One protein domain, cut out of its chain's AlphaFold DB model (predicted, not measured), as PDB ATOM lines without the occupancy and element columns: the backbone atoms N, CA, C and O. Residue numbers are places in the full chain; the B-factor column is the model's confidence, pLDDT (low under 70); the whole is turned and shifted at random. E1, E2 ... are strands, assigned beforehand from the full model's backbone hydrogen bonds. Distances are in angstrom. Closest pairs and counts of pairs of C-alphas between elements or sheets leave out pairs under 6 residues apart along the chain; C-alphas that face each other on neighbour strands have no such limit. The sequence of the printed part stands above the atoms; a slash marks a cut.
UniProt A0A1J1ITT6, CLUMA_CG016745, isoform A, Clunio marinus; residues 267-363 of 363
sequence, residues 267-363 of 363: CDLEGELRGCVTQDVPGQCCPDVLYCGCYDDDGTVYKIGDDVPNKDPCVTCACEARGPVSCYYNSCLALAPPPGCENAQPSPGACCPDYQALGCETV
ATOM      1  N   CYS A 267     197.113 -84.417 231.213       84.12
ATOM      2  CA  CYS A 267     197.753 -83.424 232.070       84.12
ATOM      3  C   CYS A 267     196.954 -83.094 233.323       84.12
ATOM      4  O   CYS A 267     197.520 -82.531 234.255       84.12
ATOM      5  N   ASP A 268     195.670 -83.442 233.359       81.19
ATOM      6  CA  ASP A 268     194.813 -83.218 234.520       81.19
ATOM      7  C   ASP A 268     194.105 -84.512 234.912       81.19
ATOM      8  O   ASP A 268     192.884 -84.657 234.822       81.19
ATOM      9  N   LEU A 269     194.906 -85.490 235.340       71.81
ATOM     10  CA  LEU A 269     194.368 -86.708 235.924       71.81
ATOM     11  C   LEU A 269     193.598 -86.336 237.197       71.81
ATOM     12  O   LEU A 269     194.152 -85.806 238.153       71.81
ATOM     13  N   GLU A 270     192.293 -86.604 237.186       74.56
ATOM     14  CA  GLU A 270     191.411 -86.469 238.352       74.56
ATOM     15  C   GLU A 270     191.283 -85.042 238.932       74.56
ATOM     16  O   GLU A 270     190.840 -84.870 240.069       74.56
ATOM     17  N   GLY A 271     191.584 -83.999 238.148       75.19
ATOM     18  CA  GLY A 271     191.408 -82.602 238.569       75.19
ATOM     19  C   GLY A 271     192.516 -82.081 239.488       75.19
ATOM     20  O   GLY A 271     192.307 -81.115 240.231       75.19
ATOM     21  N   GLU A 272     193.685 -82.721 239.478       76.88
ATOM     22  CA  GLU A 272     194.841 -82.376 240.302       76.88
ATOM     23  C   GLU A 272     195.464 -81.015 239.948       76.88
ATOM     24  O   GLU A 272     196.223 -80.465 240.746       76.88
ATOM     25  N   LEU A 273     195.119 -80.405 238.811       82.94
ATOM     26  CA  LEU A 273     195.514 -79.029 238.479       82.94
ATOM     27  C   LEU A 273     194.524 -77.968 238.977       82.94
ATOM     28  O   LEU A 273     194.793 -76.766 238.882       82.94
ATOM     29  N   ARG A 274     193.393 -78.369 239.570       85.88
ATOM     30  CA  ARG A 274     192.420 -77.416 240.107       85.88
ATOM     31  C   ARG A 274     193.037 -76.584 241.237       85.88
ATOM     32  O   ARG A 274     193.653 -77.114 242.170       85.88
ATOM     33  N   GLY A 275     192.856 -75.265 241.150       85.69
ATOM     34  CA  GLY A 275     193.444 -74.306 242.089       85.69
ATOM     35  C   GLY A 275     194.932 -74.030 241.864       85.69
ATOM     36  O   GLY A 275     195.600 -73.557 242.784       85.69
ATOM     37  N   CYS A 276     195.466 -74.340 240.681       89.88
ATOM     38  CA  CYS A 276     196.830 -74.005 240.290       89.88
ATOM     39  C   CYS A 276     196.851 -72.993 239.145       89.88
ATOM     40  O   CYS A 276     195.994 -73.008 238.265       89.88
ATOM     41  N   VAL A 277     197.866 -72.131 239.153       90.62
ATOM     42  CA  VAL A 277     198.235 -71.320 237.995       90.62
ATOM     43  C   VAL A 277     199.330 -72.056 237.247       90.62
ATOM     44  O   VAL A 277     200.360 -72.412 237.828       90.62
ATOM     45  N   THR A 278     199.101 -72.275 235.962       91.75
ATOM     46  CA  THR A 278     199.998 -73.024 235.089       91.75
ATOM     47  C   THR A 278     200.555 -72.136 233.978       91.75
ATOM     48  O   THR A 278     200.048 -71.041 233.720       91.75
ATOM     49  N   GLN A 279     201.624 -72.595 233.334       91.62
ATOM     50  CA  GLN A 279     202.221 -71.944 232.176       91.62
ATOM     51  C   GLN A 279     202.522 -72.970 231.087       91.62
ATOM     52  O   GLN A 279     203.230 -73.945 231.328       91.62
ATOM     53  N   ASP A 280     202.037 -72.715 229.872       90.00
ATOM     54  CA  ASP A 280     202.353 -73.552 228.717       90.00
ATOM     55  C   ASP A 280     203.830 -73.414 228.337       90.00
ATOM     56  O   ASP A 280     204.346 -72.309 228.128       90.00
ATOM     57  N   VAL A 281     204.501 -74.557 228.207       91.69
ATOM     58  CA  VAL A 281     205.898 -74.633 227.779       91.69
ATOM     59  C   VAL A 281     205.953 -75.229 226.369       91.69
ATOM     60  O   VAL A 281     205.481 -76.348 226.152       91.69
ATOM     61  N   PRO A 282     206.537 -74.524 225.381       90.88
ATOM     62  CA  PRO A 282     206.649 -75.040 224.022       90.88
ATOM     63  C   PRO A 282     207.377 -76.389 223.972       90.88
ATOM     64  O   PRO A 282     208.507 -76.514 224.440       90.88
ATOM     65  N   GLY A 283     206.741 -77.388 223.358       86.94
ATOM     66  CA  GLY A 283     207.308 -78.729 223.186       86.94
ATOM     67  C   GLY A 283     207.048 -79.701 224.342       86.94
ATOM     68  O   GLY A 283     207.410 -80.867 224.218       86.94
ATOM     69  N   GLN A 284     206.397 -79.269 225.424       90.31
ATOM     70  CA  GLN A 284     205.869 -80.168 226.450       90.31
ATOM     71  C   GLN A 284     204.384 -80.436 226.229       90.31
ATOM     72  O   GLN A 284     203.673 -79.632 225.629       90.31
ATOM     73  N   CYS A 285     203.928 -81.597 226.700       91.00
ATOM     74  CA  CYS A 285     202.503 -81.894 226.716       91.00
ATOM     75  C   CYS A 285     201.781 -81.064 227.770       91.00
ATOM     76  O   CYS A 285     200.778 -80.419 227.486       91.00
ATOM     77  N   CYS A 286     202.310 -81.114 228.991       90.75
ATOM     78  CA  CYS A 286     201.654 -80.550 230.151       90.75
ATOM     79  C   CYS A 286     202.289 -79.225 230.533       90.75
ATOM     80  O   CYS A 286     203.505 -79.074 230.396       90.75
ATOM     81  N   PRO A 287     201.472 -78.272 230.998       90.31
ATOM     82  CA  PRO A 287     201.982 -76.991 231.426       90.31
ATOM     83  C   PRO A 287     202.735 -77.139 232.752       90.31
ATOM     84  O   PRO A 287     202.411 -77.994 233.582       90.31
ATOM     85  N   ASP A 288     203.705 -76.262 232.978       90.81
ATOM     86  CA  ASP A 288     204.402 -76.185 234.256       90.81
ATOM     87  C   ASP A 288     203.494 -75.531 235.303       90.81
ATOM     88  O   ASP A 288     202.823 -74.527 235.047       90.81
ATOM     89  N   VAL A 289     203.490 -76.079 236.516       90.44
ATOM     90  CA  VAL A 289     202.777 -75.485 237.649       90.44
ATOM     91  C   VAL A 289     203.627 -74.356 238.227       90.44
ATOM     92  O   VAL A 289     204.684 -74.600 238.806       90.44
ATOM     93  N   LEU A 290     203.146 -73.116 238.116       91.12
ATOM     94  CA  LEU A 290     203.817 -71.957 238.708       91.12
ATOM     95  C   LEU A 290     203.593 -71.905 240.220       91.12
ATOM     96  O   LEU A 290     204.533 -71.715 240.990       91.12
ATOM     97  N   TYR A 291     202.338 -72.048 240.647       90.00
ATOM     98  CA  TYR A 291     201.954 -72.184 242.050       90.00
ATOM     99  C   TYR A 291     200.533 -72.736 242.166       90.00
ATOM    100  O   TYR A 291     199.741 -72.640 241.230       90.00
ATOM    101  N   CYS A 292     200.194 -73.259 243.342       91.88
ATOM    102  CA  CYS A 292     198.827 -73.633 243.693       91.88
ATOM    103  C   CYS A 292     198.395 -72.921 244.971       91.88
ATOM    104  O   CYS A 292     199.224 -72.586 245.821       91.88
ATOM    105  N   GLY A 293     197.093 -72.724 245.116       92.31
ATOM    106  CA  GLY A 293     196.508 -72.128 246.304       92.31
ATOM    107  C   GLY A 293     194.998 -72.280 246.309       92.31
ATOM    108  O   GLY A 293     194.495 -73.386 246.088       92.31
ATOM    109  N   CYS A 294     194.284 -71.202 246.608       93.12
ATOM    110  CA  CYS A 294     192.834 -71.235 246.735       93.12
ATOM    111  C   CYS A 294     192.159 -70.764 245.460       93.12
ATOM    112  O   CYS A 294     192.723 -69.929 244.763       93.12
ATOM    113  N   TYR A 295     190.955 -71.251 245.177       91.62
ATOM    114  CA  TYR A 295     190.149 -70.781 244.053       91.62
ATOM    115  C   TYR A 295     188.779 -70.278 244.511       91.62
ATOM    116  O   TYR A 295     188.183 -70.839 245.434       91.62
ATOM    117  N   ASP A 296     188.297 -69.209 243.885       88.62
ATOM    118  CA  ASP A 296     186.920 -68.738 244.048       88.62
ATOM    119  C   ASP A 296     185.969 -69.409 243.035       88.62
ATOM    120  O   ASP A 296     186.381 -70.238 242.215       88.62
ATOM    121  N   ASP A 297     184.679 -69.076 243.109       84.12
ATOM    122  CA  ASP A 297     183.657 -69.598 242.192       84.12
ATOM    123  C   ASP A 297     183.858 -69.121 240.740       84.12
ATOM    124  O   ASP A 297     183.402 -69.784 239.806       84.12
ATOM    125  N   ASP A 298     184.572 -68.006 240.548       85.00
ATOM    126  CA  ASP A 298     184.928 -67.448 239.239       85.00
ATOM    127  C   ASP A 298     186.196 -68.112 238.648       85.00
ATOM    128  O   ASP A 298     186.542 -67.878 237.487       85.00
ATOM    129  N   GLY A 299     186.872 -68.981 239.412       84.50
ATOM    130  CA  GLY A 299     188.071 -69.719 239.006       84.50
ATOM    131  C   GLY A 299     189.387 -68.953 239.179       84.50
ATOM    132  O   GLY A 299     190.433 -69.432 238.734       84.50
ATOM    133  N   THR A 300     189.368 -67.790 239.830       89.94
ATOM    134  CA  THR A 300     190.569 -67.012 240.155       89.94
ATOM    135  C   THR A 300     191.378 -67.733 241.223       89.94
ATOM    136  O   THR A 300     190.826 -68.148 242.240       89.94
ATOM    137  N   VAL A 301     192.692 -67.861 241.017       92.62
ATOM    138  CA  VAL A 301     193.590 -68.552 241.950       92.62
ATOM    139  C   VAL A 301     194.392 -67.549 242.783       92.62
ATOM    140  O   VAL A 301     195.047 -66.664 242.238       92.62
ATOM    141  N   TYR A 302     194.377 -67.730 244.101       91.56
ATOM    142  CA  TYR A 302     195.080 -66.917 245.097       91.56
ATOM    143  C   TYR A 302     196.204 -67.725 245.746       91.56
ATOM    144  O   TYR A 302     196.055 -68.934 245.947       91.56
ATOM    145  N   LYS A 303     197.331 -67.093 246.095       92.81
ATOM    146  CA  LYS A 303     198.417 -67.783 246.806       92.81
ATOM    147  C   LYS A 303     198.024 -68.010 248.257       92.81
ATOM    148  O   LYS A 303     197.288 -67.231 248.854       92.81
ATOM    149  N   ILE A 304     198.558 -69.077 248.841       92.31
ATOM    150  CA  ILE A 304     198.388 -69.342 250.270       92.31
ATOM    151  C   ILE A 304     198.978 -68.168 251.063       92.31
ATOM    152  O   ILE A 304     200.150 -67.830 250.892       92.31
ATOM    153  N   GLY A 305     198.155 -67.570 251.922       89.19
ATOM    154  CA  GLY A 305     198.455 -66.368 252.696       89.19
ATOM    155  C   GLY A 305     197.887 -65.068 252.122       89.19
ATOM    156  O   GLY A 305     197.997 -64.046 252.793       89.19
ATOM    157  N   ASP A 306     197.282 -65.084 250.930       92.69
ATOM    158  CA  ASP A 306     196.659 -63.890 250.348       92.69
ATOM    159  C   ASP A 306     195.296 -63.590 251.007       92.69
ATOM    160  O   ASP A 306     194.458 -64.486 251.176       92.69
ATOM    161  N   ASP A 307     195.050 -62.312 251.318       90.38
ATOM    162  CA  ASP A 307     193.716 -61.791 251.636       90.38
ATOM    163  C   ASP A 307     192.880 -61.723 250.350       90.38
ATOM    164  O   ASP A 307     193.288 -61.117 249.354       90.38
ATOM    165  N   VAL A 308     191.694 -62.332 250.365       90.75
ATOM    166  CA  VAL A 308     190.827 -62.424 249.188       90.75
ATOM    167  C   VAL A 308     189.745 -61.340 249.256       90.75
ATOM    168  O   VAL A 308     188.962 -61.315 250.210       90.75
ATOM    169  N   PRO A 309     189.654 -60.439 248.258       87.12
ATOM    170  CA  PRO A 309     188.648 -59.383 248.254       87.12
ATOM    171  C   PRO A 309     187.225 -59.948 248.191       87.12
ATOM    172  O   PRO A 309     186.912 -60.756 247.318       87.12
ATOM    173  N   ASN A 310     186.334 -59.462 249.059       86.81
ATOM    174  CA  ASN A 310     184.903 -59.746 248.983       86.81
ATOM    175  C   ASN A 310     184.107 -58.454 248.741       86.81
ATOM    176  O   ASN A 310     184.486 -57.378 249.205       86.81
ATOM    177  N   LYS A 311     183.007 -58.552 247.984       86.44
ATOM    178  CA  LYS A 311     182.109 -57.416 247.707       86.44
ATOM    179  C   LYS A 311     181.313 -57.000 248.946       86.44
ATOM    180  O   LYS A 311     180.920 -55.840 249.039       86.44
ATOM    181  N   ASP A 312     181.057 -57.936 249.858       87.06
ATOM    182  CA  ASP A 312     180.435 -57.653 251.146       87.06
ATOM    183  C   ASP A 312     181.520 -57.242 252.157       87.06
ATOM    184  O   ASP A 312     182.378 -58.065 252.488       87.06
ATOM    185  N   PRO A 313     181.505 -55.997 252.673       83.25
ATOM    186  CA  PRO A 313     182.511 -55.533 253.623       83.25
ATOM    187  C   PRO A 313     182.485 -56.293 254.958       83.25
ATOM    188  O   PRO A 313     183.453 -56.206 255.713       83.25
ATOM    189  N   CYS A 314     181.409 -57.028 255.269       85.50
ATOM    190  CA  CYS A 314     181.308 -57.889 256.450       85.50
ATOM    191  C   CYS A 314     181.865 -59.297 256.261       85.50
ATOM    192  O   CYS A 314     181.983 -60.038 257.240       85.50
ATOM    193  N   VAL A 315     182.226 -59.681 255.040       89.12
ATOM    194  CA  VAL A 315     182.829 -60.981 254.764       89.12
ATOM    195  C   VAL A 315     184.328 -60.799 254.600       89.12
ATOM    196  O   VAL A 315     184.791 -60.073 253.723       89.12
ATOM    197  N   THR A 316     185.099 -61.484 255.438       88.44
ATOM    198  CA  THR A 316     186.551 -61.566 255.277       88.44
ATOM    199  C   THR A 316     186.895 -62.935 254.724       88.44
ATOM    200  O   THR A 316     186.474 -63.956 255.267       88.44
ATOM    201  N   CYS A 317     187.633 -62.947 253.620       92.62
ATOM    202  CA  CYS A 317     188.087 -64.160 252.966       92.62
ATOM    203  C   CYS A 317     189.612 -64.185 252.944       92.62
ATOM    204  O   CYS A 317     190.245 -63.160 252.698       92.62
ATOM    205  N   ALA A 318     190.195 -65.355 253.168       92.62
ATOM    206  CA  ALA A 318     191.634 -65.560 253.097       92.62
ATOM    207  C   ALA A 318     191.943 -66.913 252.460       92.62
ATOM    208  O   ALA A 318     191.165 -67.872 252.559       92.62
ATOM    209  N   CYS A 319     193.092 -66.997 251.794       93.62
ATOM    210  CA  CYS A 319     193.575 -68.256 251.262       93.62
ATOM    211  C   CYS A 319     194.454 -68.994 252.280       93.62
ATOM    212  O   CYS A 319     195.655 -68.748 252.375       93.62
ATOM    213  N   GLU A 320     193.868 -69.914 253.044       89.31
ATOM    214  CA  GLU A 320     194.577 -70.606 254.132       89.31
ATOM    215  C   GLU A 320     195.246 -71.916 253.700       89.31
ATOM    216  O   GLU A 320     196.339 -72.252 254.155       89.31
ATOM    217  N   ALA A 321     194.594 -72.671 252.818       88.81
ATOM    218  CA  ALA A 321     195.068 -73.956 252.327       88.81
ATOM    219  C   ALA A 321     194.560 -74.194 250.907       88.81
ATOM    220  O   ALA A 321     193.582 -73.595 250.473       88.81
ATOM    221  N   ARG A 322     195.213 -75.105 250.184       89.44
ATOM    222  CA  ARG A 322     194.803 -75.464 248.827       89.44
ATOM    223  C   ARG A 322     193.344 -75.945 248.804       89.44
ATOM    224  O   ARG A 322     193.006 -76.884 249.523       89.44
ATOM    225  N   GLY A 323     192.508 -75.338 247.961       88.00
ATOM    226  CA  GLY A 323     191.077 -75.651 247.894       88.00
ATOM    227  C   GLY A 323     190.203 -74.432 247.578       88.00
ATOM    228  O   GLY A 323     190.703 -73.446 247.046       88.00
ATOM    229  N   PRO A 324     188.896 -74.471 247.866       90.81
ATOM    230  CA  PRO A 324     188.059 -73.280 247.762       90.81
ATOM    231  C   PRO A 324     188.492 -72.213 248.780       90.81
ATOM    232  O   PRO A 324     188.954 -72.540 249.877       90.81
ATOM    233  N   VAL A 325     188.338 -70.934 248.428       92.69
ATOM    234  CA  VAL A 325     188.615 -69.807 249.338       92.69
ATOM    235  C   VAL A 325     187.805 -69.945 250.634       92.69
ATOM    236  O   VAL A 325     186.612 -70.247 250.612       92.69
ATOM    237  N   SER A 326     188.458 -69.702 251.776       92.88
ATOM    238  CA  SER A 326     187.818 -69.739 253.093       92.88
ATOM    239  C   SER A 326     187.344 -68.345 253.485       92.88
ATOM    240  O   SER A 326     188.139 -67.415 253.593       92.88
ATOM    241  N   CYS A 327     186.038 -68.204 253.698       91.88
ATOM    242  CA  CYS A 327     185.406 -66.947 254.077       91.88
ATOM    243  C   CYS A 327     184.670 -67.098 255.405       91.88
ATOM    244  O   CYS A 327     183.976 -68.092 255.631       91.88
ATOM    245  N   TYR A 328     184.762 -66.083 256.256       89.81
ATOM    246  CA  TYR A 328     183.986 -65.997 257.484       89.81
ATOM    247  C   TYR A 328     183.254 -64.661 257.564       89.81
ATOM    248  O   TYR A 328     183.721 -63.619 257.097       89.81
ATOM    249  N   TYR A 329     182.060 -64.715 258.143       89.62
ATOM    250  CA  TYR A 329     181.214 -63.548 258.324       89.62
ATOM    251  C   TYR A 329     181.534 -62.882 259.658       89.62
ATOM    252  O   TYR A 329     181.413 -63.501 260.718       89.62
ATOM    253  N   ASN A 330     181.894 -61.606 259.610       84.00
ATOM    254  CA  ASN A 330     182.100 -60.802 260.800       84.00
ATOM    255  C   ASN A 330     180.781 -60.169 261.228       84.00
ATOM    256  O   ASN A 330     180.255 -59.263 260.587       84.00
ATOM    257  N   SER A 331     180.243 -60.634 262.352       80.69
ATOM    258  CA  SER A 331     179.101 -59.990 262.991       80.69
ATOM    259  C   SER A 331     179.556 -58.800 263.830       80.69
ATOM    260  O   SER A 331     180.448 -58.935 264.670       80.69
ATOM    261  N   CYS A 332     178.891 -57.659 263.675       80.25
ATOM    262  CA  CYS A 332     179.127 -56.506 264.533       80.25
ATOM    263  C   CYS A 332     178.729 -56.812 265.978       80.25
ATOM    264  O   CYS A 332     177.649 -57.343 266.247       80.25
ATOM    265  N   LEU A 333     179.594 -56.443 266.922       74.25
ATOM    266  CA  LEU A 333     179.245 -56.480 268.334       74.25
ATOM    267  C   LEU A 333     178.149 -55.439 268.579       74.25
ATOM    268  O   LEU A 333     178.357 -54.248 268.358       74.25
ATOM    269  N   ALA A 334     176.982 -55.888 269.040       65.69
ATOM    270  CA  ALA A 334     175.868 -55.023 269.417       65.69
ATOM    271  C   ALA A 334     176.165 -54.324 270.754       65.69
ATOM    272  O   ALA A 334     175.572 -54.627 271.790       65.69
ATOM    273  N   LEU A 335     177.143 -53.419 270.750       67.75
ATOM    274  CA  LEU A 335     177.436 -52.559 271.886       67.75
ATOM    275  C   LEU A 335     176.493 -51.357 271.843       67.75
ATOM    276  O   LEU A 335     176.364 -50.694 270.811       67.75
ATOM    277  N   ALA A 336     175.822 -51.090 272.966       68.31
ATOM    278  CA  ALA A 336     174.989 -49.902 273.108       68.31
ATOM    279  C   ALA A 336     175.846 -48.649 272.850       68.31
ATOM    280  O   ALA A 336     176.953 -48.568 273.397       68.31
ATOM    281  N   PRO A 337     175.373 -47.693 272.030       67.81
ATOM    282  CA  PRO A 337     176.140 -46.493 271.747       67.81
ATOM    283  C   PRO A 337     176.428 -45.716 273.045       67.81
ATOM    284  O   PRO A 337     175.589 -45.706 273.955       67.81
ATOM    285  N   PRO A 338     177.607 -45.076 273.167       73.38
ATOM    286  CA  PRO A 338     177.924 -44.215 274.300       73.38
ATOM    287  C   PRO A 338     176.852 -43.128 274.517       73.38
ATOM    288  O   PRO A 338     176.235 -42.684 273.545       73.38
ATOM    289  N   PRO A 339     176.633 -42.647 275.757       71.94
ATOM    290  CA  PRO A 339     175.654 -41.596 276.034       71.94
ATOM    291  C   PRO A 339     175.912 -40.344 275.181       71.94
ATOM    292  O   PRO A 339     176.983 -39.750 275.268       71.94
ATOM    293  N   GLY A 340     174.924 -39.940 274.377       70.25
ATOM    294  CA  GLY A 340     175.033 -38.810 273.441       70.25
ATOM    295  C   GLY A 340     175.339 -39.193 271.985       70.25
ATOM    296  O   GLY A 340     175.369 -38.306 271.132       70.25
ATOM    297  N   CYS A 341     175.507 -40.485 271.687       72.56
ATOM    298  CA  CYS A 341     175.690 -41.002 270.332       72.56
ATOM    299  C   CYS A 341     174.573 -41.978 269.926       72.56
ATOM    300  O   CYS A 341     173.928 -42.599 270.768       72.56
ATOM    301  N   GLU A 342     174.394 -42.155 268.620       76.25
ATOM    302  CA  GLU A 342     173.600 -43.225 268.008       76.25
ATOM    303  C   GLU A 342     174.467 -43.977 266.982       76.25
ATOM    304  O   GLU A 342     175.508 -43.472 266.552       76.25
ATOM    305  N   ASN A 343     174.069 -45.190 266.587       74.00
ATOM    306  CA  ASN A 343     174.701 -45.888 265.466       74.00
ATOM    307  C   ASN A 343     174.539 -45.057 264.185       74.00
ATOM    308  O   ASN A 343     173.422 -44.748 263.767       74.00
ATOM    309  N   ALA A 344     175.650 -44.709 263.548       73.50
ATOM    310  CA  ALA A 344     175.655 -44.107 262.225       73.50
ATOM    311  C   ALA A 344     175.240 -45.136 261.162       73.50
ATOM    312  O   ALA A 344     175.237 -46.344 261.398       73.50
ATOM    313  N   GLN A 345     174.918 -44.670 259.955       72.31
ATOM    314  CA  GLN A 345     174.939 -45.572 258.803       72.31
ATOM    315  C   GLN A 345     176.396 -45.982 258.530       72.31
ATOM    316  O   GLN A 345     177.268 -45.111 258.576       72.31
ATOM    317  N   PRO A 346     176.687 -47.270 258.264       74.50
ATOM    318  CA  PRO A 346     178.033 -47.696 257.901       74.50
ATOM    319  C   PRO A 346     178.549 -46.893 256.704       74.50
ATOM    320  O   PRO A 346     177.836 -46.699 255.715       74.50
ATOM    321  N   SER A 347     179.791 -46.420 256.790       77.50
ATOM    322  CA  SER A 347     180.462 -45.764 255.665       77.50
ATOM    323  C   SER A 347     180.585 -46.726 254.474       77.50
ATOM    324  O   SER A 347     180.703 -47.936 254.686       77.50
ATOM    325  N   PRO A 348     180.615 -46.238 253.218       75.69
ATOM    326  CA  PRO A 348     180.857 -47.097 252.060       75.69
ATOM    327  C   PRO A 348     182.143 -47.922 252.239       75.69
ATOM    328  O   PRO A 348     183.220 -47.355 252.411       75.69
ATOM    329  N   GLY A 349     182.022 -49.253 252.227       74.94
ATOM    330  CA  GLY A 349     183.134 -50.189 252.451       74.94
ATOM    331  C   GLY A 349     183.383 -50.597 253.912       74.94
ATOM    332  O   GLY A 349     184.274 -51.403 254.154       74.94
ATOM    333  N   ALA A 350     182.609 -50.094 254.880       81.62
ATOM    334  CA  ALA A 350     182.679 -50.515 256.281       81.62
ATOM    335  C   ALA A 350     181.583 -51.542 256.611       81.62
ATOM    336  O   ALA A 350     180.417 -51.332 256.286       81.62
ATOM    337  N   CYS A 351     181.950 -52.632 257.294       83.19
ATOM    338  CA  CYS A 351     180.985 -53.635 257.758       83.19
ATOM    339  C   CYS A 351     180.073 -53.101 258.868       83.19
ATOM    340  O   CYS A 351     178.855 -53.263 258.828       83.19
ATOM    341  N   CYS A 352     180.677 -52.476 259.882       82.44
ATOM    342  CA  CYS A 352     179.972 -52.075 261.091       82.44
ATOM    343  C   CYS A 352     179.731 -50.566 261.136       82.44
ATOM    344  O   CYS A 352     180.579 -49.798 260.674       82.44
ATOM    345  N   PRO A 353     178.587 -50.138 261.697       76.62
ATOM    346  CA  PRO A 353     178.306 -48.729 261.903       76.62
ATOM    347  C   PRO A 353     179.288 -48.139 262.918       76.62
ATOM    348  O   PRO A 353     179.582 -48.762 263.939       76.62
ATOM    349  N   ASP A 354     179.776 -46.934 262.639       77.38
ATOM    350  CA  ASP A 354     180.470 -46.113 263.635       77.38
ATOM    351  C   ASP A 354     179.436 -45.360 264.496       77.38
ATOM    352  O   ASP A 354     178.236 -45.405 264.218       77.38
ATOM    353  N   TYR A 355     179.858 -44.655 265.540       78.81
ATOM    354  CA  TYR A 355     178.963 -43.837 266.360       78.81
ATOM    355  C   TYR A 355     178.915 -42.388 265.858       78.81
ATOM    356  O   TYR A 355     179.950 -41.746 265.694       78.81
ATOM    357  N   GLN A 356     177.713 -41.834 265.673       75.06
ATOM    358  CA  GLN A 356     177.511 -40.413 265.363       75.06
ATOM    359  C   GLN A 356     176.887 -39.672 266.546       75.06
ATOM    360  O   GLN A 356     176.033 -40.210 267.250       75.06
ATOM    361  N   ALA A 357     177.305 -38.425 266.763       73.31
ATOM    362  CA  ALA A 357     176.751 -37.580 267.815       73.31
ATOM    363  C   ALA A 357     175.302 -37.182 267.486       73.31
ATOM    364  O   ALA A 357     175.006 -36.772 266.363       73.31
ATOM    365  N   LEU A 358     174.415 -37.254 268.479       70.56
ATOM    366  CA  LEU A 358     173.065 -36.702 268.381       70.56
ATOM    367  C   LEU A 358     173.183 -35.172 268.332       70.56
ATOM    368  O   LEU A 358     173.499 -34.533 269.335       70.56
ATOM    369  N   GLY A 359     173.014 -34.589 267.145       58.84
ATOM    370  CA  GLY A 359     173.112 -33.145 266.949       58.84
ATOM    371  C   GLY A 359     172.123 -32.389 267.840       58.84
ATOM    372  O   GLY A 359     170.933 -32.692 267.856       58.84
ATOM    373  N   CYS A 360     172.609 -31.388 268.577       52.72
ATOM    374  CA  CYS A 360     171.751 -30.448 269.294       52.72
ATOM    375  C   CYS A 360     171.147 -29.455 268.291       52.72
ATOM    376  O   CYS A 360     171.841 -28.544 267.838       52.72
ATOM    377  N   GLU A 361     169.866 -29.599 267.955       42.97
ATOM    378  CA  GLU A 361     169.115 -28.528 267.294       42.97
ATOM    379  C   GLU A 361     168.935 -27.364 268.281       42.97
ATOM    380  O   GLU A 361     168.308 -27.503 269.333       42.97
ATOM    381  N   THR A 362     169.522 -26.208 267.974       42.69
ATOM    382  CA  THR A 362     169.262 -24.960 268.701       42.69
ATOM    383  C   THR A 362     167.961 -24.347 268.185       42.69
ATOM    384  O   THR A 362     167.918 -23.919 267.030       42.69
ATOM    385  N   VAL A 363     166.926 -24.322 269.033       43.84
ATOM    386  CA  VAL A 363     165.672 -23.564 268.840       43.84
ATOM    387  C   VAL A 363     165.904 -22.073 269.045       43.84
ATOM    388  O   VAL A 363     166.614 -21.728 270.020       43.84
TER     389      VAL A 363
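This is residues 267 to 363 of the 363 residues of the protein "CLUMA_CG016745, isoform A" of Clunio marinus (UniProt A0A1J1ITT6). With little regular structure, the domain is a thin rod of three small sheets strung in a row: the meander E1-E2-E3, each strand the antiparallel neighbour of the one before, then hairpin E4-E5, then hairpin E6-E7. The printed part has 97 residues, 29 of them in seven strands, E1 to E7 along the chain, and no named helix. It is all strand and extended, with a radius of gyration of the C-alphas of 22.4 A and spans of 83 by 22 by 18 A.

E2, residues 288 to 295, measures 18.1 A. E1 is 276 to 279, beginning at C-alpha (196.830, -74.005, 240.290); E3 is 301 to 303, E4 315 to 318, E5 326 to 329, E6 341 to 343, E7 355 to 357, ending at C-alpha (176.751, -37.580, 267.815).

E2 bends by 60 degrees at residue 291. Within hydrogen-bond range are N 277 and O 291 of E1-E2, 2.8 A, N 302 and O 294 of E2-E3, 2.8 A, N 328 and O 316 of E4-E5, 2.9 A, and N 342 and O 356 of E6-E7, 2.9 A. E2 and E5 are only just apart, closest 8.2 A.

The farthest C-alphas, Gly 283 and Val 363, are 82.8 A apart. The printed part has no cut; links E3-E4, E5-E6 and E6-E7 are long. Residues 334 to 337 and 359 to 363 have pLDDT under 70.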